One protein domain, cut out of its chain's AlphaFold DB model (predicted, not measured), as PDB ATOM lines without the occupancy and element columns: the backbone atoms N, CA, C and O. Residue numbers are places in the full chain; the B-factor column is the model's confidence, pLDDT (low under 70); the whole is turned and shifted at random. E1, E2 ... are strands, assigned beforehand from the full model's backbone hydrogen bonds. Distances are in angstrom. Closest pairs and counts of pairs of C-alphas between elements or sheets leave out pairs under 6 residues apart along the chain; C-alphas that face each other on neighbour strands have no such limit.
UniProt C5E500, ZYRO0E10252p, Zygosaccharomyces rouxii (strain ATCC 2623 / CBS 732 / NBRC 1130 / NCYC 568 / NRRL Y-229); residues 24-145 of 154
ATOM      1  N   ARG A  24     163.650  33.245 158.832       95.25
ATOM      2  CA  ARG A  24     163.015  33.813 157.638       95.25
ATOM      3  C   ARG A  24     161.517  33.977 157.871       95.25
ATOM      4  O   ARG A  24     160.954  33.362 158.775       95.25
ATOM      5  N   LEU A  25     160.882  34.809 157.052       94.94
ATOM      6  CA  LEU A  25     159.454  35.099 157.154       94.94
ATOM      7  C   LEU A  25     158.698  34.518 155.962       94.94
ATOM      8  O   LEU A  25     159.082  34.743 154.810       94.94
ATOM      9  N   ARG A  26     157.603  33.816 156.259       92.62
ATOM     10  CA  ARG A  26     156.645  33.286 155.286       92.62
ATOM     11  C   ARG A  26     155.281  33.915 155.476       92.62
ATOM     12  O   ARG A  26     154.824  34.090 156.606       92.62
ATOM     13  N   THR A  27     154.623  34.262 154.383       92.25
ATOM     14  CA  THR A  27     153.273  34.819 154.435       92.25
ATOM     15  C   THR A  27     152.222  33.720 154.498       92.25
ATOM     16  O   THR A  27     152.255  32.758 153.733       92.25
ATOM     17  N   LEU A  28     151.246  33.908 155.386       87.62
ATOM     18  CA  LEU A  28     150.003  33.145 155.408       87.62
ATOM     19  C   LEU A  28     148.836  34.132 155.345       87.62
ATOM     20  O   LEU A  28     148.813  35.121 156.086       87.62
ATOM     21  N   ARG A  29     147.857  33.883 154.476       79.56
ATOM     22  CA  ARG A  29     146.640  34.702 154.423       79.56
ATOM     23  C   ARG A  29     145.819  34.536 155.700       79.56
ATOM     24  O   ARG A  29     145.600  33.426 156.183       79.56
ATOM     25  N   SER A  30     145.351  35.652 156.256       62.28
ATOM     26  CA  SER A  30     144.496  35.640 157.444       62.28
ATOM     27  C   SER A  30     143.071  35.245 157.038       62.28
ATOM     28  O   SER A  30     142.331  36.071 156.510       62.28
ATOM     29  N   GLY A  31     142.687  33.984 157.258       54.97
ATOM     30  CA  GLY A  31     141.304  33.511 157.077       54.97
ATOM     31  C   GLY A  31     141.083  32.397 156.050       54.97
ATOM     32  O   GLY A  31     139.991  31.830 156.035       54.97
ATOM     33  N   ASP A  32     142.093  32.021 155.263       46.47
ATOM     34  CA  ASP A  32     141.953  30.926 154.300       46.47
ATOM     35  C   ASP A  32     142.222  29.577 154.983       46.47
ATOM     36  O   ASP A  32     143.354  29.161 155.236       46.47
ATOM     37  N   ILE A  33     141.134  28.868 155.291       44.84
ATOM     38  CA  ILE A  33     141.147  27.414 155.447       44.84
ATOM     39  C   ILE A  33     141.540  26.850 154.082       44.84
ATOM     40  O   ILE A  33     140.676  26.721 153.223       44.84
ATOM     41  N   ILE A  34     142.832  26.559 153.893       44.16
ATOM     42  CA  ILE A  34     143.408  25.663 152.873       44.16
ATOM     43  C   ILE A  34     142.541  25.566 151.602       44.16
ATOM     44  O   ILE A  34     141.969  24.519 151.298       44.16
ATOM     45  N   THR A  35     142.413  26.653 150.847       39.41
ATOM     46  CA  THR A  35     142.009  26.545 149.445       39.41
ATOM     47  C   THR A  35     143.287  26.522 148.637       39.41
ATOM     48  O   THR A  35     144.032  27.492 148.619       39.41
ATOM     49  N   MET A  36     143.555  25.365 148.033       45.41
ATOM     50  CA  MET A  36     144.752  25.010 147.264       45.41
ATOM     51  C   MET A  36     144.858  25.774 145.929       45.41
ATOM     52  O   MET A  36     145.212  25.191 144.906       45.41
ATOM     53  N   GLU A  37     144.498  27.054 145.906       53.09
ATOM     54  CA  GLU A  37     144.913  27.959 144.845       53.09
ATOM     55  C   GLU A  37     146.199  28.615 145.333       53.09
ATOM     56  O   GLU A  37     146.167  29.375 146.290       53.09
ATOM     57  N   ASP A  38     147.326  28.264 144.711       67.00
ATOM     58  CA  ASP A  38     148.648  28.848 144.949       67.00
ATOM     59  C   ASP A  38     148.639  30.355 144.636       67.00
ATOM     60  O   ASP A  38     149.128  30.806 143.597       67.00
ATOM     61  N   GLY A  39     148.066  31.160 145.526       76.25
ATOM     62  CA  GLY A  39     148.047  32.600 145.401       76.25
ATOM     63  C   GLY A  39     149.465  33.168 145.488       76.25
ATOM     64  O   GLY A  39     150.361  32.571 146.092       76.25
ATOM     65  N   PRO A  40     149.704  34.372 144.939       83.12
ATOM     66  CA  PRO A  40     151.021  35.012 144.987       83.12
ATOM     67  C   PRO A  40     151.463  35.410 146.410       83.12
ATOM     68  O   PRO A  40     152.589  35.862 146.594       83.12
ATOM     69  N   LEU A  41     150.575  35.264 147.400       87.62
ATOM     70  CA  LEU A  41     150.808  35.538 148.818       87.62
ATOM     71  C   LEU A  41     150.847  34.266 149.674       87.62
ATOM     72  O   LEU A  41     151.062  34.373 150.878       87.62
ATOM     73  N   ASP A  42     150.620  33.090 149.095       86.44
ATOM     74  CA  ASP A  42     150.641  31.837 149.846       86.44
ATOM     75  C   ASP A  42     152.057  31.270 149.828       86.44
ATOM     76  O   ASP A  42     152.621  31.043 148.749       86.44
ATOM     77  N   ASP A  43     152.623  31.091 151.028       87.56
ATOM     78  CA  ASP A  43     154.014  30.674 151.253       87.56
ATOM     79  C   ASP A  43     155.037  31.588 150.546       87.56
ATOM     80  O   ASP A  43     156.080  31.152 150.062       87.56
ATOM     81  N   ALA A  44     154.725  32.885 150.445       91.62
ATOM     82  CA  ALA A  44     155.618  33.856 149.826       91.62
ATOM     83  C   ALA A  44     156.645  34.395 150.830       91.62
ATOM     84  O   ALA A  44     156.421  34.453 152.044       91.62
ATOM     85  N   ASN A  45     157.787  34.826 150.300       92.25
ATOM     86  CA  ASN A  45     158.929  35.266 151.089       92.25
ATOM     87  C   ASN A  45     158.841  36.766 151.348       92.25
ATOM     88  O   ASN A  45     158.493  37.541 150.450       92.25
ATOM     89  N   VAL A  46     159.233  37.199 152.546       94.44
ATOM     90  CA  VAL A  46     159.563  38.612 152.762       94.44
ATOM     91  C   VAL A  46     160.961  38.878 152.211       94.44
ATOM     92  O   VAL A  46     161.912  38.170 152.538       94.44
ATOM     93  N   THR A  47     161.092  39.909 151.383       93.94
ATOM     94  CA  THR A  47     162.347  40.348 150.763       93.94
ATOM     95  C   THR A  47     162.601  41.823 151.064       93.94
ATOM     96  O   THR A  47     161.701  42.542 151.501       93.94
ATOM     97  N   ASN A  48     163.824  42.300 150.829       92.00
ATOM     98  CA  ASN A  48     164.101  43.733 150.783       92.00
ATOM     99  C   ASN A  48     164.447  44.157 149.356       92.00
ATOM    100  O   ASN A  48     165.453  43.726 148.794       92.00
ATOM    101  N   GLU A  49     163.629  45.037 148.790       91.12
ATOM    102  CA  GLU A  49     163.788  45.551 147.437       91.12
ATOM    103  C   GLU A  49     163.455  47.031 147.390       91.12
ATOM    104  O   GLU A  49     162.459  47.471 147.961       91.12
ATOM    105  N   ASN A  50     164.274  47.810 146.680       88.19
ATOM    106  CA  ASN A  50     164.114  49.264 146.585       88.19
ATOM    107  C   ASN A  50     163.968  49.932 147.967       88.19
ATOM    108  O   ASN A  50     163.207  50.882 148.136       88.19
ATOM    109  N   ASN A  51     164.705  49.415 148.956       90.75
ATOM    110  CA  ASN A  51     164.668  49.848 150.350       90.75
ATOM    111  C   ASN A  51     163.309  49.650 151.049       90.75
ATOM    112  O   ASN A  51     163.029  50.338 152.025       90.75
ATOM    113  N   ARG A  52     162.460  48.730 150.579       94.06
ATOM    114  CA  ARG A  52     161.173  48.381 151.194       94.06
ATOM    115  C   ARG A  52     161.105  46.891 151.486       94.06
ATOM    116  O   ARG A  52     161.627  46.088 150.715       94.06
ATOM    117  N   LEU A  53     160.409  46.526 152.560       95.75
ATOM    118  CA  LEU A  53     160.040  45.131 152.776       95.75
ATOM    119  C   LEU A  53     158.906  44.772 151.819       95.75
ATOM    120  O   LEU A  53     157.841  45.396 151.822       95.75
ATOM    121  N   ARG A  54     159.164  43.771 150.986       95.19
ATOM    122  CA  ARG A  54     158.259  43.290 149.948       95.19
ATOM    123  C   ARG A  54     157.908  41.833 150.184       95.19
ATOM    124  O   ARG A  54     158.613  41.141 150.906       95.19
ATOM    125  N   ILE A  55     156.828  41.380 149.566       94.00
ATOM    126  CA  ILE A  55     156.399  39.982 149.582       94.00
ATOM    127  C   ILE A  55     156.484  39.454 148.156       94.00
ATOM    128  O   ILE A  55     155.889  40.034 147.243       94.00
ATOM    129  N   ASN A  56     157.244  38.375 147.974       90.19
ATOM    130  CA  ASN A  56     157.526  37.774 146.676       90.19
ATOM    131  C   ASN A  56     157.699  36.254 146.811       90.19
ATOM    132  O   ASN A  56     158.470  35.798 147.650       90.19
ATOM    133  N   LYS A  57     157.042  35.464 145.953       85.94
ATOM    134  CA  LYS A  57     157.129  33.989 145.978       85.94
ATOM    135  C   LYS A  57     158.459  33.449 145.426       85.94
ATOM    136  O   LYS A  57     159.018  32.505 145.969       85.94
ATOM    137  N   ASP A  58     159.024  34.113 144.415       83.00
ATOM    138  CA  ASP A  58     160.157  33.583 143.629       83.00
ATOM    139  C   ASP A  58     161.522  34.213 143.961       83.00
ATOM    140  O   ASP A  58     162.461  34.153 143.163       83.00
ATOM    141  N   LYS A  59     161.645  34.884 145.109       84.94
ATOM    142  CA  LYS A  59     162.858  35.631 145.471       84.94
ATOM    143  C   LYS A  59     163.454  35.179 146.790       84.94
ATOM    144  O   LYS A  59     162.762  34.630 147.636       84.94
ATOM    145  N   THR A  60     164.752  35.428 146.943       85.94
ATOM    146  CA  THR A  60     165.536  35.011 148.107       85.94
ATOM    147  C   THR A  60     164.991  35.589 149.405       85.94
ATOM    148  O   THR A  60     164.721  36.787 149.493       85.94
ATOM    149  N   ASP A  61     164.919  34.726 150.415       87.62
ATOM    150  CA  ASP A  61     164.501  35.051 151.774       87.62
ATOM    151  C   ASP A  61     165.317  36.193 152.393       87.62
ATOM    152  O   ASP A  61     166.550  36.213 152.333       87.62
ATOM    153  N   LEU A  62     164.620  37.125 153.049       92.50
ATOM    154  CA  LEU A  62     165.224  38.034 154.013       92.50
ATOM    155  C   LEU A  62     165.339  37.322 155.362       92.50
ATOM    156  O   LEU A  62     164.331  36.971 155.976       92.50
ATOM    157  N   TYR A  63     166.573  37.155 155.832       95.75
ATOM    158  CA  TYR A  63     166.835  36.636 157.170       95.75
ATOM    159  C   TYR A  63     166.838  37.761 158.204       95.75
ATOM    160  O   TYR A  63     167.449  38.815 157.978       95.75
ATOM    161  N   ALA A  64     166.175  37.522 159.330       96.62
ATOM    162  CA  ALA A  64     166.009  38.482 160.404       96.62
ATOM    163  C   ALA A  64     166.066  37.835 161.798       96.62
ATOM    164  O   ALA A  64     165.955  36.623 161.937       96.62
ATOM    165  N   ALA A  65     166.238  38.664 162.819       97.25
ATOM    166  CA  ALA A  65     166.156  38.335 164.235       97.25
ATOM    167  C   ALA A  65     165.495  39.504 164.985       97.25
ATOM    168  O   ALA A  65     165.440  40.622 164.464       97.25
ATOM    169  N   VAL A  66     165.006  39.271 166.200       97.88
ATOM    170  CA  VAL A  66     164.564  40.338 167.113       97.88
ATOM    171  C   VAL A  66     165.685  40.606 168.118       97.88
ATOM    172  O   VAL A  66     166.184  39.667 168.738       97.88
ATOM    173  N   ASP A  67     166.130  41.862 168.226       96.62
ATOM    174  CA  ASP A  67     167.142  42.267 169.213       96.62
ATOM    175  C   ASP A  67     166.528  42.610 170.582       96.62
ATOM    176  O   ASP A  67     165.312  42.675 170.741       96.62
ATOM    177  N   ASP A  68     167.378  42.817 171.585       95.06
ATOM    178  CA  ASP A  68     166.996  43.128 172.968       95.06
ATOM    179  C   ASP A  68     166.277  44.473 173.135       95.06
ATOM    180  O   ASP A  68     165.587  44.686 174.131       95.06
ATOM    181  N   ASP A  69     166.400  45.361 172.149       95.81
ATOM    182  CA  ASP A  69     165.656  46.617 172.061       95.81
ATOM    183  C   ASP A  69     164.344  46.466 171.255       95.81
ATOM    184  O   ASP A  69     163.679  47.459 170.935       95.81
ATOM    185  N   HIS A  70     163.950  45.230 170.936       97.19
ATOM    186  CA  HIS A  70     162.739  44.878 170.194       97.19
ATOM    187  C   HIS A  70     162.711  45.431 168.764       97.19
ATOM    188  O   HIS A  70     161.649  45.792 168.240       97.19
ATOM    189  N   HIS A  71     163.867  45.531 168.113       98.06
ATOM    190  CA  HIS A  71     163.954  45.855 166.696       98.06
ATOM    191  C   HIS A  71     164.068  44.590 165.850       98.06
ATOM    192  O   HIS A  71     164.692  43.607 166.241       98.06
ATOM    193  N   LEU A  72     163.543  44.653 164.626       98.00
ATOM    194  CA  LEU A  72     163.789  43.627 163.617       98.00
ATOM    195  C   LEU A  72     165.153  43.879 162.955       98.00
ATOM    196  O   LEU A  72     165.283  44.788 162.130       98.00
ATOM    197  N   LEU A  73     166.153  43.093 163.348       97.38
ATOM    198  CA  LEU A  73     167.525  43.083 162.839       97.38
ATOM    199  C   LEU A  73     167.625  42.152 161.628       97.38
ATOM    200  O   LEU A  73     167.271  40.986 161.713       97.38
ATOM    201  N   PHE A  74     168.160  42.630 160.513       96.50
ATOM    202  CA  PHE A  74     168.417  41.835 159.315       96.50
ATOM    203  C   PHE A  74     169.848  41.289 159.291       96.50
ATOM    204  O   PHE A  74     170.771  41.909 159.822       96.50
ATOM    205  N   ALA A  75     170.066  40.175 158.587       94.75
ATOM    206  CA  ALA A  75     171.377  39.514 158.491       94.75
ATOM    207  C   ALA A  75     172.512  40.392 157.913       94.75
ATOM    208  O   ALA A  75     173.688  40.091 158.097       94.75
ATOM    209  N   ASN A  76     172.182  41.493 157.231       93.69
ATOM    210  CA  ASN A  76     173.144  42.498 156.766       93.69
ATOM    211  C   ASN A  76     173.415  43.621 157.797       93.69
ATOM    212  O   ASN A  76     173.926  44.675 157.422       93.69
ATOM    213  N   ASN A  77     173.075  43.411 159.075       95.56
ATOM    214  CA  ASN A  77     173.221  44.355 160.195       95.56
ATOM    215  C   ASN A  77     172.432  45.665 160.054       95.56
ATOM    216  O   ASN A  77     172.808  46.706 160.597       95.56
ATOM    217  N   SER A  78     171.335  45.624 159.310       96.94
ATOM    218  CA  SER A  78     170.403  46.740 159.186       96.94
ATOM    219  C   SER A  78     169.071  46.407 159.856       96.94
ATOM    220  O   SER A  78     168.882  45.292 160.324       96.94
ATOM    221  N   TYR A  79     168.159  47.372 159.931       97.88
ATOM    222  CA  TYR A  79     166.942  47.252 160.731       97.88
ATOM    223  C   TYR A  79     165.692  47.651 159.955       97.88
ATOM    224  O   TYR A  79     165.769  48.443 159.012       97.88
ATOM    225  N   ALA A  80     164.534  47.148 160.380       98.06
ATOM    226  CA  ALA A  80     163.244  47.617 159.887       98.06
ATOM    227  C   ALA A  80     162.842  48.947 160.541       98.06
ATOM    228  O   ALA A  80     162.964  49.130 161.753       98.06
ATOM    229  N   SER A  81     162.293  49.866 159.748       98.25
ATOM    230  CA  SER A  81     161.672  51.103 160.228       98.25
ATOM    231  C   SER A  81     160.346  51.332 159.518       98.25
ATOM    232  O   SER A  81     160.299  51.380 158.287       98.25
ATOM    233  N   GLU A  82     159.273  51.435 160.296       98.12
ATOM    234  CA  GLU A  82     157.940  51.794 159.829       98.12
ATOM    235  C   GLU A  82     157.927  53.268 159.415       98.12
ATOM    236  O   GLU A  82     158.337  54.160 160.164       98.12
ATOM    237  N   LYS A  83     157.423  53.539 158.213       96.88
ATOM    238  CA  LYS A  83     157.161  54.897 157.743       96.88
ATOM    239  C   LYS A  83     155.780  55.385 158.121       96.88
ATOM    240  O   LYS A  83     154.890  54.607 158.444       96.88
ATOM    241  N   THR A  84     155.588  56.699 158.033       94.25
ATOM    242  CA  THR A  84     154.313  57.358 158.329       94.25
ATOM    243  C   THR A  84     153.154  56.741 157.554       94.25
ATOM    244  O   THR A  84     152.049  56.669 158.082       94.25
ATOM    245  N   GLU A  85     153.397  56.262 156.335       93.19
ATOM    246  CA  GLU A  85     152.423  55.606 155.463       93.19
ATOM    247  C   GLU A  85     152.086  54.166 155.899       93.19
ATOM    248  O   GLU A  85     151.018  53.672 155.546       93.19
ATOM    249  N   GLY A  86     152.926  53.533 156.722       95.88
ATOM    250  CA  GLY A  86     152.716  52.205 157.310       95.88
ATOM    251  C   GLY A  86     153.531  51.074 156.676       95.88
ATOM    252  O   GLY A  86     153.444  49.948 157.155       95.88
ATOM    253  N   TYR A  87     154.315  51.339 155.626       96.44
ATOM    254  CA  TYR A  87     155.250  50.349 155.078       96.44
ATOM    255  C   TYR A  87     156.564  50.329 155.859       96.44
ATOM    256  O   TYR A  87     156.943  51.322 156.487       96.44
ATOM    257  N   PHE A  88     157.291  49.217 155.777       97.81
ATOM    258  CA  PHE A  88     158.628  49.104 156.354       97.81
ATOM    259  C   PHE A  88     159.724  49.362 155.325       97.81
ATOM    260  O   PHE A  88     159.657  48.896 154.186       97.81
ATOM    261  N   GLN A  89     160.774  50.047 155.765       96.69
ATOM    262  CA  GLN A  89     162.013  50.208 155.016       96.69
ATOM    263  C   GLN A  89     163.222  49.688 155.786       96.69
ATOM    264  O   GLN A  89     163.194  49.599 157.015       96.69
ATOM    265  N   GLN A  90     164.315  49.446 155.065       96.44
ATOM    266  CA  GLN A  90     165.606  49.173 155.684       96.44
ATOM    267  C   GLN A  90     166.244  50.461 156.215       96.44
ATOM    268  O   GLN A  90     166.128  51.540 155.621       96.44
ATOM    269  N   THR A  91     166.929  50.361 157.350       96.69
ATOM    270  CA  THR A  91     167.587  51.499 157.985       96.69
ATOM    271  C   THR A  91     168.700  51.099 158.965       96.69
ATOM    272  O   THR A  91     169.078  49.933 159.046       96.69
ATOM    273  N   SER A  92     169.245  52.070 159.702       96.88
ATOM    274  CA  SER A  92     170.162  51.856 160.826       96.88
ATOM    275  C   SER A  92     169.416  51.763 162.162       96.88
ATOM    276  O   SER A  92     168.288  52.244 162.287       96.88
ATOM    277  N   LYS A  93     170.074  51.211 163.192       96.44
ATOM    278  CA  LYS A  93     169.482  51.011 164.528       96.44
ATOM    279  C   LYS A  93     168.842  52.279 165.108       96.44
ATOM    280  O   LYS A  93     167.769  52.222 165.686       96.44
ATOM    281  N   HIS A  94     169.466  53.442 164.909       96.25
ATOM    282  CA  HIS A  94     169.032  54.714 165.510       96.25
ATOM    283  C   HIS A  94     167.637  55.193 165.095       96.25
ATOM    284  O   HIS A  94     167.072  56.050 165.770       96.25
ATOM    285  N   VAL A  95     167.103  54.695 163.979       96.75
ATOM    286  CA  VAL A  95     165.757  55.046 163.498       96.75
ATOM    287  C   VAL A  95     164.905  53.801 163.240       96.75
ATOM    288  O   VAL A  95     163.882  53.873 162.551       96.75
ATOM    289  N   ALA A  96     165.342  52.656 163.770       97.75
ATOM    290  CA  ALA A  96     164.608  51.406 163.728       97.75
ATOM    291  C   ALA A  96     163.288  51.526 164.498       97.75
ATOM    292  O   ALA A  96     163.142  52.340 165.411       97.75
ATOM    293  N   SER A  97     162.305  50.730 164.093       98.25
ATOM    294  CA  SER A  97     161.012  50.678 164.766       98.25
ATOM    295  C   SER A  97     160.928  49.501 165.720       98.25
ATOM    296  O   SER A  97     161.484  48.436 165.464       98.25
ATOM    297  N   SER A  98     160.177  49.709 166.790       97.38
ATOM    298  CA  SER A  98     159.889  48.750 167.851       97.38
ATOM    299  C   SER A  98     158.437  48.955 168.332       97.38
ATOM    300  O   SER A  98     157.824  49.990 168.028       97.38
ATOM    301  N   PRO A  99     157.831  47.992 169.052       97.75
ATOM    302  CA  PRO A  99     158.373  46.689 169.429       97.75
ATOM    303  C   PRO A  99     158.000  45.598 168.419       97.75
ATOM    304  O   PRO A  99     156.816  45.384 168.134       97.75
ATOM    305  N   PHE A 100     159.010  44.915 167.890       98.50
ATOM    306  CA  PHE A 100     158.865  43.611 167.260       98.50
ATOM    307  C   PHE A 100     159.009  42.511 168.302       98.50
ATOM    308  O   PHE A 100     159.783  42.665 169.238       98.50
ATOM    309  N   SER A 101     158.290  41.411 168.111       98.31
ATOM    310  CA  SER A 101     158.389  40.225 168.959       98.31
ATOM    311  C   SER A 101     158.035  38.961 168.178       98.31
ATOM    312  O   SER A 101     157.395  39.025 167.124       98.31
ATOM    313  N   ILE A 102     158.453  37.806 168.684       98.06
ATOM    314  CA  ILE A 102     158.054  36.487 168.185       98.06
ATOM    315  C   ILE A 102     157.088  35.900 169.201       98.06
ATOM    316  O   ILE A 102     157.404  35.827 170.388       98.06
ATOM    317  N   LYS A 103     155.906  35.500 168.738       96.94
ATOM    318  CA  LYS A 103     154.903  34.880 169.598       96.94
ATOM    319  C   LYS A 103     154.115  33.818 168.855       96.94
ATOM    320  O   LYS A 103     153.552  34.106 167.796       96.94
ATOM    321  N   ASP A 104     154.046  32.623 169.435       94.88
ATOM    322  CA  ASP A 104     153.331  31.464 168.897       94.88
ATOM    323  C   ASP A 104     153.776  31.119 167.454       94.88
ATOM    324  O   ASP A 104     152.959  30.739 166.617       94.88
ATOM    325  N   GLY A 105     155.062  31.326 167.133       94.81
ATOM    326  CA  GLY A 105     155.624  31.111 165.789       94.81
ATOM    327  C   GLY A 105     155.340  32.220 164.764       94.81
ATOM    328  O   GLY A 105     155.617  32.044 163.577       94.81
ATOM    329  N   TYR A 106     154.804  33.370 165.187       96.56
ATOM    330  CA  TYR A 106     154.506  34.510 164.312       96.56
ATOM    331  C   TYR A 106     155.282  35.763 164.705       96.56
ATOM    332  O   TYR A 106     155.464  36.062 165.890       96.56
ATOM    333  N   LEU A 107     155.664  36.552 163.701       97.75
ATOM    334  CA  LEU A 107     156.191  37.888 163.926       97.75
ATOM    335  C   LEU A 107     155.042  38.802 164.351       97.75
ATOM    336  O   LEU A 107     153.972  38.825 163.742       97.75
ATOM    337  N   ASN A 108     155.285  39.585 165.389       98.44
ATOM    338  CA  ASN A 108     154.383  40.603 165.886       98.44
ATOM    339  C   ASN A 108     155.072  41.963 165.792       98.44
ATOM    340  O   ASN A 108     156.284  42.076 165.960       98.44
ATOM    341  N   TYR A 109     154.286  43.006 165.550       98.38
ATOM    342  CA  TYR A 109     154.717  44.394 165.635       98.38
ATOM    343  C   TYR A 109     153.671  45.196 166.406       98.38
ATOM    344  O   TYR A 109     152.478  45.116 166.106       98.38
ATOM    345  N   LYS A 110     154.092  45.946 167.435       97.50
ATOM    346  CA  LYS A 110     153.188  46.705 168.326       97.50
ATOM    347  C   LYS A 110     152.044  45.839 168.884       97.50
ATOM    348  O   LYS A 110     150.896  46.274 168.939       97.50
ATOM    349  N   ASN A 111     152.363  44.610 169.305       95.75
ATOM    350  CA  ASN A 111     151.415  43.608 169.825       95.75
ATOM    351  C   ASN A 111     150.348  43.127 168.819       95.75
ATOM    352  O   ASN A 111     149.314  42.593 169.224       95.75
ATOM    353  N   SER A 112     150.580  43.305 167.518       96.25
ATOM    354  CA  SER A 112     149.728  42.783 166.451       96.25
ATOM    355  C   SER A 112     150.518  41.831 165.561       96.25
ATOM    356  O   SER A 112     151.578  42.190 165.057       96.25
ATOM    357  N   LYS A 113     149.958  40.648 165.298       95.81
ATOM    358  CA  LYS A 113     150.439  39.726 164.254       95.81
ATOM    359  C   LYS A 113     149.881  40.029 162.860       95.81
ATOM    360  O   LYS A 113     150.205  39.332 161.903       95.81
ATOM    361  N   LYS A 114     148.979  41.013 162.755       95.75
ATOM    362  CA  LYS A 114     148.326  41.390 161.499       95.75
ATOM    363  C   LYS A 114     149.210  42.342 160.712       95.75
ATOM    364  O   LYS A 114     149.570  43.404 161.217       95.75
ATOM    365  N   PHE A 115     149.452  41.980 159.463       96.69
ATOM    366  CA  PHE A 115     150.075  42.818 158.452       96.69
ATOM    367  C   PHE A 115     149.191  42.844 157.209       96.69
ATOM    368  O   PHE A 115     148.194  42.128 157.118       96.69
ATOM    369  N   TYR A 116     149.555  43.680 156.247       95.69
ATOM    370  CA  TYR A 116     148.816  43.832 155.007       95.69
ATOM    371  C   TYR A 116     149.775  43.794 153.826       95.69
ATOM    372  O   TYR A 116     150.783  44.499 153.810       95.69
ATOM    373  N   ALA A 117     149.451  42.972 152.838       94.38
ATOM    374  CA  ALA A 117     150.094  42.974 151.539       94.38
ATOM    375  C   ALA A 117     149.324  43.922 150.619       94.38
ATOM    376  O   ALA A 117     148.138  43.712 150.363       94.38
ATOM    377  N   VAL A 118     149.988  44.958 150.118       93.38
ATOM    378  CA  VAL A 118     149.394  45.912 149.173       93.38
ATOM    379  C   VAL A 118     150.081  45.742 147.831       93.38
ATOM    380  O   VAL A 118     151.309  45.793 147.765       93.38
ATOM    381  N   ALA A 119     149.299  45.495 146.781       90.75
ATOM    382  CA  ALA A 119     149.832  45.338 145.434       90.75
ATOM    383  C   ALA A 119     150.491  46.649 144.973       90.75
ATOM    384  O   ALA A 119     149.854  47.700 144.948       90.75
ATOM    385  N   GLU A 120     151.768  46.581 144.606       87.25
ATOM    386  CA  GLU A 120     152.540  47.698 144.054       87.25
ATOM    387  C   GLU A 120     153.471  47.146 142.967       87.25
ATOM    388  O   GLU A 120     154.224  46.203 143.210       87.25
ATOM    389  N   ASP A 121     153.476  47.732 141.771       80.81
ATOM    390  CA  ASP A 121     154.278  47.255 140.635       80.81
ATOM    391  C   ASP A 121     154.075  45.744 140.343       80.81
ATOM    392  O   ASP A 121     152.964  45.300 140.065       80.81
ATOM    393  N   ASN A 122     155.155  44.954 140.421       81.38
ATOM    394  CA  ASN A 122     155.219  43.521 140.113       81.38
ATOM    395  C   ASN A 122     155.223  42.635 141.374       81.38
ATOM    396  O   ASN A 122     155.810  41.553 141.365       81.38
ATOM    397  N   GLY A 123     154.646  43.099 142.479       87.06
ATOM    398  CA  GLY A 123     154.592  42.326 143.717       87.06
ATOM    399  C   GLY A 123     153.777  43.031 144.786       87.06
ATOM    400  O   GLY A 123     152.925  43.864 144.488       87.06
ATOM    401  N   TYR A 124     154.078  42.732 146.045       93.88
ATOM    402  CA  TYR A 124     153.380  43.342 147.172       93.88
ATOM    403  C   TYR A 124     154.367  44.028 148.106       93.88
ATOM    404  O   TYR A 124     155.491  43.559 148.300       93.88
ATOM    405  N   THR A 125     153.949  45.145 148.680       95.31
ATOM    406  CA  THR A 125     154.674  45.840 149.743       95.31
ATOM    407  C   THR A 125     154.027  45.491 151.081       95.31
ATOM    408  O   THR A 125     152.802  45.375 151.175       95.31
ATOM    409  N   LEU A 126     154.853  45.285 152.109       96.31
ATOM    410  CA  LEU A 126     154.408  44.931 153.454       96.31
ATOM    411  C   LEU A 126     154.029  46.185 154.252       96.31
ATOM    412  O   LEU A 126     154.859  47.079 154.441       96.31
ATOM    413  N   TYR A 127     152.807  46.204 154.780       97.06
ATOM    414  CA  TYR A 127     152.253  47.280 155.599       97.06
ATOM    415  C   TYR A 127     151.786  46.794 156.977       97.06
ATOM    416  O   TYR A 127     151.374  45.649 157.154       97.06
ATOM    417  N   THR A 128     151.781  47.700 157.951       96.50
ATOM    418  CA  THR A 128     151.257  47.488 159.317       96.50
ATOM    419  C   THR A 128     149.752  47.720 159.443       96.50
ATOM    420  O   THR A 128     149.135  47.356 160.443       96.50
ATOM    421  N   ARG A 129     149.140  48.343 158.434       94.19
ATOM    422  CA  ARG A 129     147.710  48.655 158.366       94.19
ATOM    423  C   ARG A 129     147.235  48.596 156.921       94.19
ATOM    424  O   ARG A 129     148.035  48.802 156.012       94.19
ATOM    425  N   ALA A 130     145.941  48.368 156.720       90.19
ATOM    426  CA  ALA A 130     145.355  48.399 155.389       90.19
ATOM    427  C   ALA A 130     145.639  49.753 154.717       90.19
ATOM    428  O   ALA A 130     145.336  50.812 155.275       90.19
ATOM    429  N   ALA A 131     146.230  49.712 153.526       85.12
ATOM    430  CA  ALA A 131     146.468  50.879 152.693       85.12
ATOM    431  C   ALA A 131     145.960  50.580 151.277       85.12
ATOM    432  O   ALA A 131     146.426  49.648 150.631       85.12
ATOM    433  N   GLY A 132     144.984  51.362 150.809       77.00
ATOM    434  CA  GLY A 132     144.321  51.132 149.521       77.00
ATOM    435  C   GLY A 132     143.181  50.104 149.573       77.00
ATOM    436  O   GLY A 132     142.939  49.474 150.601       77.00
ATOM    437  N   GLY A 133     142.449  49.984 148.460       75.31
ATOM    438  CA  GLY A 133     141.286  49.093 148.332       75.31
ATOM    439  C   GLY A 133     141.635  47.609 148.169       75.31
ATOM    440  O   GLY A 133     140.819  46.765 148.518       75.31
ATOM    441  N   ASP A 134     142.854  47.307 147.719       83.62
ATOM    442  CA  ASP A 134     143.308  45.946 147.387       83.62
ATOM    443  C   ASP A 134     144.254  45.357 148.452       83.62
ATOM    444  O   ASP A 134     145.033  44.443 148.181       83.62
ATOM    445  N   ALA A 135     144.235  45.910 149.668       91.38
ATOM    446  CA  ALA A 135     145.058  45.427 150.772       91.38
ATOM    447  C   ALA A 135     144.565  44.056 151.261       91.38
ATOM    448  O   ALA A 135     143.418  43.913 151.685       91.38
ATOM    449  N   VAL A 136     145.452  43.061 151.267       92.00
ATOM    450  CA  VAL A 136     145.162  41.703 151.752       92.00
ATOM    451  C   VAL A 136     145.749  41.529 153.150       92.00
ATOM    452  O   VAL A 136     146.949  41.717 153.333       92.00
ATOM    453  N   GLU A 137     144.927  41.168 154.141       93.88
ATOM    454  CA  GLU A 137     145.413  40.861 155.495       93.88
ATOM    455  C   GLU A 137     146.206  39.543 155.493       93.88
ATOM    456  O   GLU A 137     145.735  38.504 155.025       93.88
ATOM    457  N   ILE A 138     147.407  39.584 156.058       94.31
ATOM    458  CA  ILE A 138     148.305  38.438 156.191       94.31
ATOM    459  C   ILE A 138     148.852  38.353 157.618       94.31
ATOM    460  O   ILE A 138     148.846  39.328 158.376       94.31
ATOM    461  N   VAL A 139     149.391  37.189 157.954       95.62
ATOM    462  CA  VAL A 139     150.303  36.998 159.082       95.62
ATOM    463  C   VAL A 139     151.664  36.549 158.556       95.62
ATOM    464  O   VAL A 139     151.771  36.017 157.449       95.62
ATOM    465  N   LEU A 140     152.706  36.783 159.350       95.94
ATOM    466  CA  LEU A 140     154.074  36.407 159.011       95.94
ATOM    467  C   LEU A 140     154.533  35.291 159.946       95.94
ATOM    468  O   LEU A 140     154.766  35.531 161.131       95.94
ATOM    469  N   MET A 141     154.622  34.077 159.414       94.69
ATOM    470  CA  MET A 141     155.177  32.926 160.112       94.69
ATOM    471  C   MET A 141     156.697  33.048 160.160       94.69
ATOM    472  O   MET A 141     157.334  33.429 159.175       94.69
ATOM    473  N   VAL A 142     157.258  32.732 161.319       95.38
ATOM    474  CA  VAL A 142     158.691  32.753 161.585       95.38
ATOM    475  C   VAL A 142     159.219  31.332 161.419       95.38
ATOM    476  O   VAL A 142     158.789  30.425 162.125       95.38
ATOM    477  N   GLU A 143     160.148  31.127 160.490       93.75
ATOM    478  CA  GLU A 143     160.754  29.817 160.245       93.75
ATOM    479  C   GLU A 143     162.251  29.837 160.539       93.75
ATOM    480  O   GLU A 143     162.973  30.725 160.070       93.75
ATOM    481  N   SER A 144     162.737  28.827 161.266       91.44
ATOM    482  CA  SER A 144     164.176  28.655 161.459       91.44
ATOM    483  C   SER A 144     164.858  28.253 160.161       91.44
ATOM    484  O   SER A 144     164.348  27.459 159.370       91.44
ATOM    485  N   ILE A 145     166.086  28.732 160.003       85.56
ATOM    486  CA  ILE A 145     166.993  28.326 158.930       85.56
ATOM    487  C   ILE A 145     167.383  26.842 159.067       85.56
ATOM    488  O   ILE A 145     167.663  26.183 158.068       85.56
TER     489      ILE A 145
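This is residues 24 to 145 of the 154 residues of the protein "ZYRO0E10252p" of Zygosaccharomyces rouxii (strain ATCC 2623 / CBS 732 / NBRC 1130 / NCYC 568 / NRRL Y-229) (UniProt C5E500). Three pairs of strands, E1 with E12, E4 with E5 and E8 with E9, make a loose, only partly closed barrel, and a triangle of three hairpins, E2-E3, E6-E7 and E10-E11, caps one end of it. The largest sheet, antiparallel in the order E1, E12, E10, E11, E3, E2, runs through both parts and is curled like part of a barrel; a long loop, residues 30 to 44, links E1 to E2. The printed part has 122 residues with twelve named strands, E1 to E12 in chain order, and no named helix; it is all strand, with under half of its residues, 59, in named elements. It is compact, with a radius of gyration of the C-alphas of 13.3 A and spans of 41 by 29 by 26 A.

The strongly twisted largest sheet holds E1, residues 24 to 29, E12, 136 to 144, E10, 115 to 120, E11, 123 to 127, E3, 52 to 56, and E2, 45 to 49. It is a folded sheet, bent back on itself into two leaves: E1, E12 and E10 face E3 and E2, with E11 as the hinge. N 26 and O 141 of E1 and E12 are 3.0 A apart, within hydrogen-bond range, as are N 117 and O 136 of E10 and E12, 2.8 A, N 118 and O 125 of the hairpin E10 and E11, 3.0 A, N 55 and O 124 of E3 and E11, 2.9 A, and N 47 and O 54 of the hairpin E2 and E3, 2.8 A. The pairing of E12 is staggered, with E10 over residues 136 to 138 and with E1 over 138 to 143. The closest C-alphas of the edge strands E1 and E2 are those of Arg 26 and Asn 45, 5.2 A apart. Three further antiparallel hairpins are E4, residues 63 to 66, with E5, 72 to 74; E6, 79 to 82, with E7, 88 to 91; and E8, 100 to 103, with E9, 106 to 109. Their N and O pairs within hydrogen-bond range include N 65 and O 73, 2.8 A, N 81 and O 89, 2.9 A, and N 108 and O 101, 2.8 A. The closest C-alphas are Tyr 106 and Met 141 for E9 and E12, 4.5 A, Arg 52 and Gln 89 for E3 and E7, 4.3 A, and Arg 24 and Tyr 63 for E1 and E4, 4.8 A. E4 and E12 are apart.

E1 begins at C-alpha 24, (163.015, 33.813, 157.638), and is 16.7 A long. E12, the longest strand, runs 25.0 A to C-alpha 144 at (164.176, 28.655, 161.459). E10 is 15.4 A long.

The two C-alphas farthest apart, those of Met 36 and His 94, are 42.5 A from each other. The printed part has no cut. The link from E1 to E2 is long, with 15 residues. The mean pLDDT of the printed part is 90.1; residues 30 to 38 are under 70.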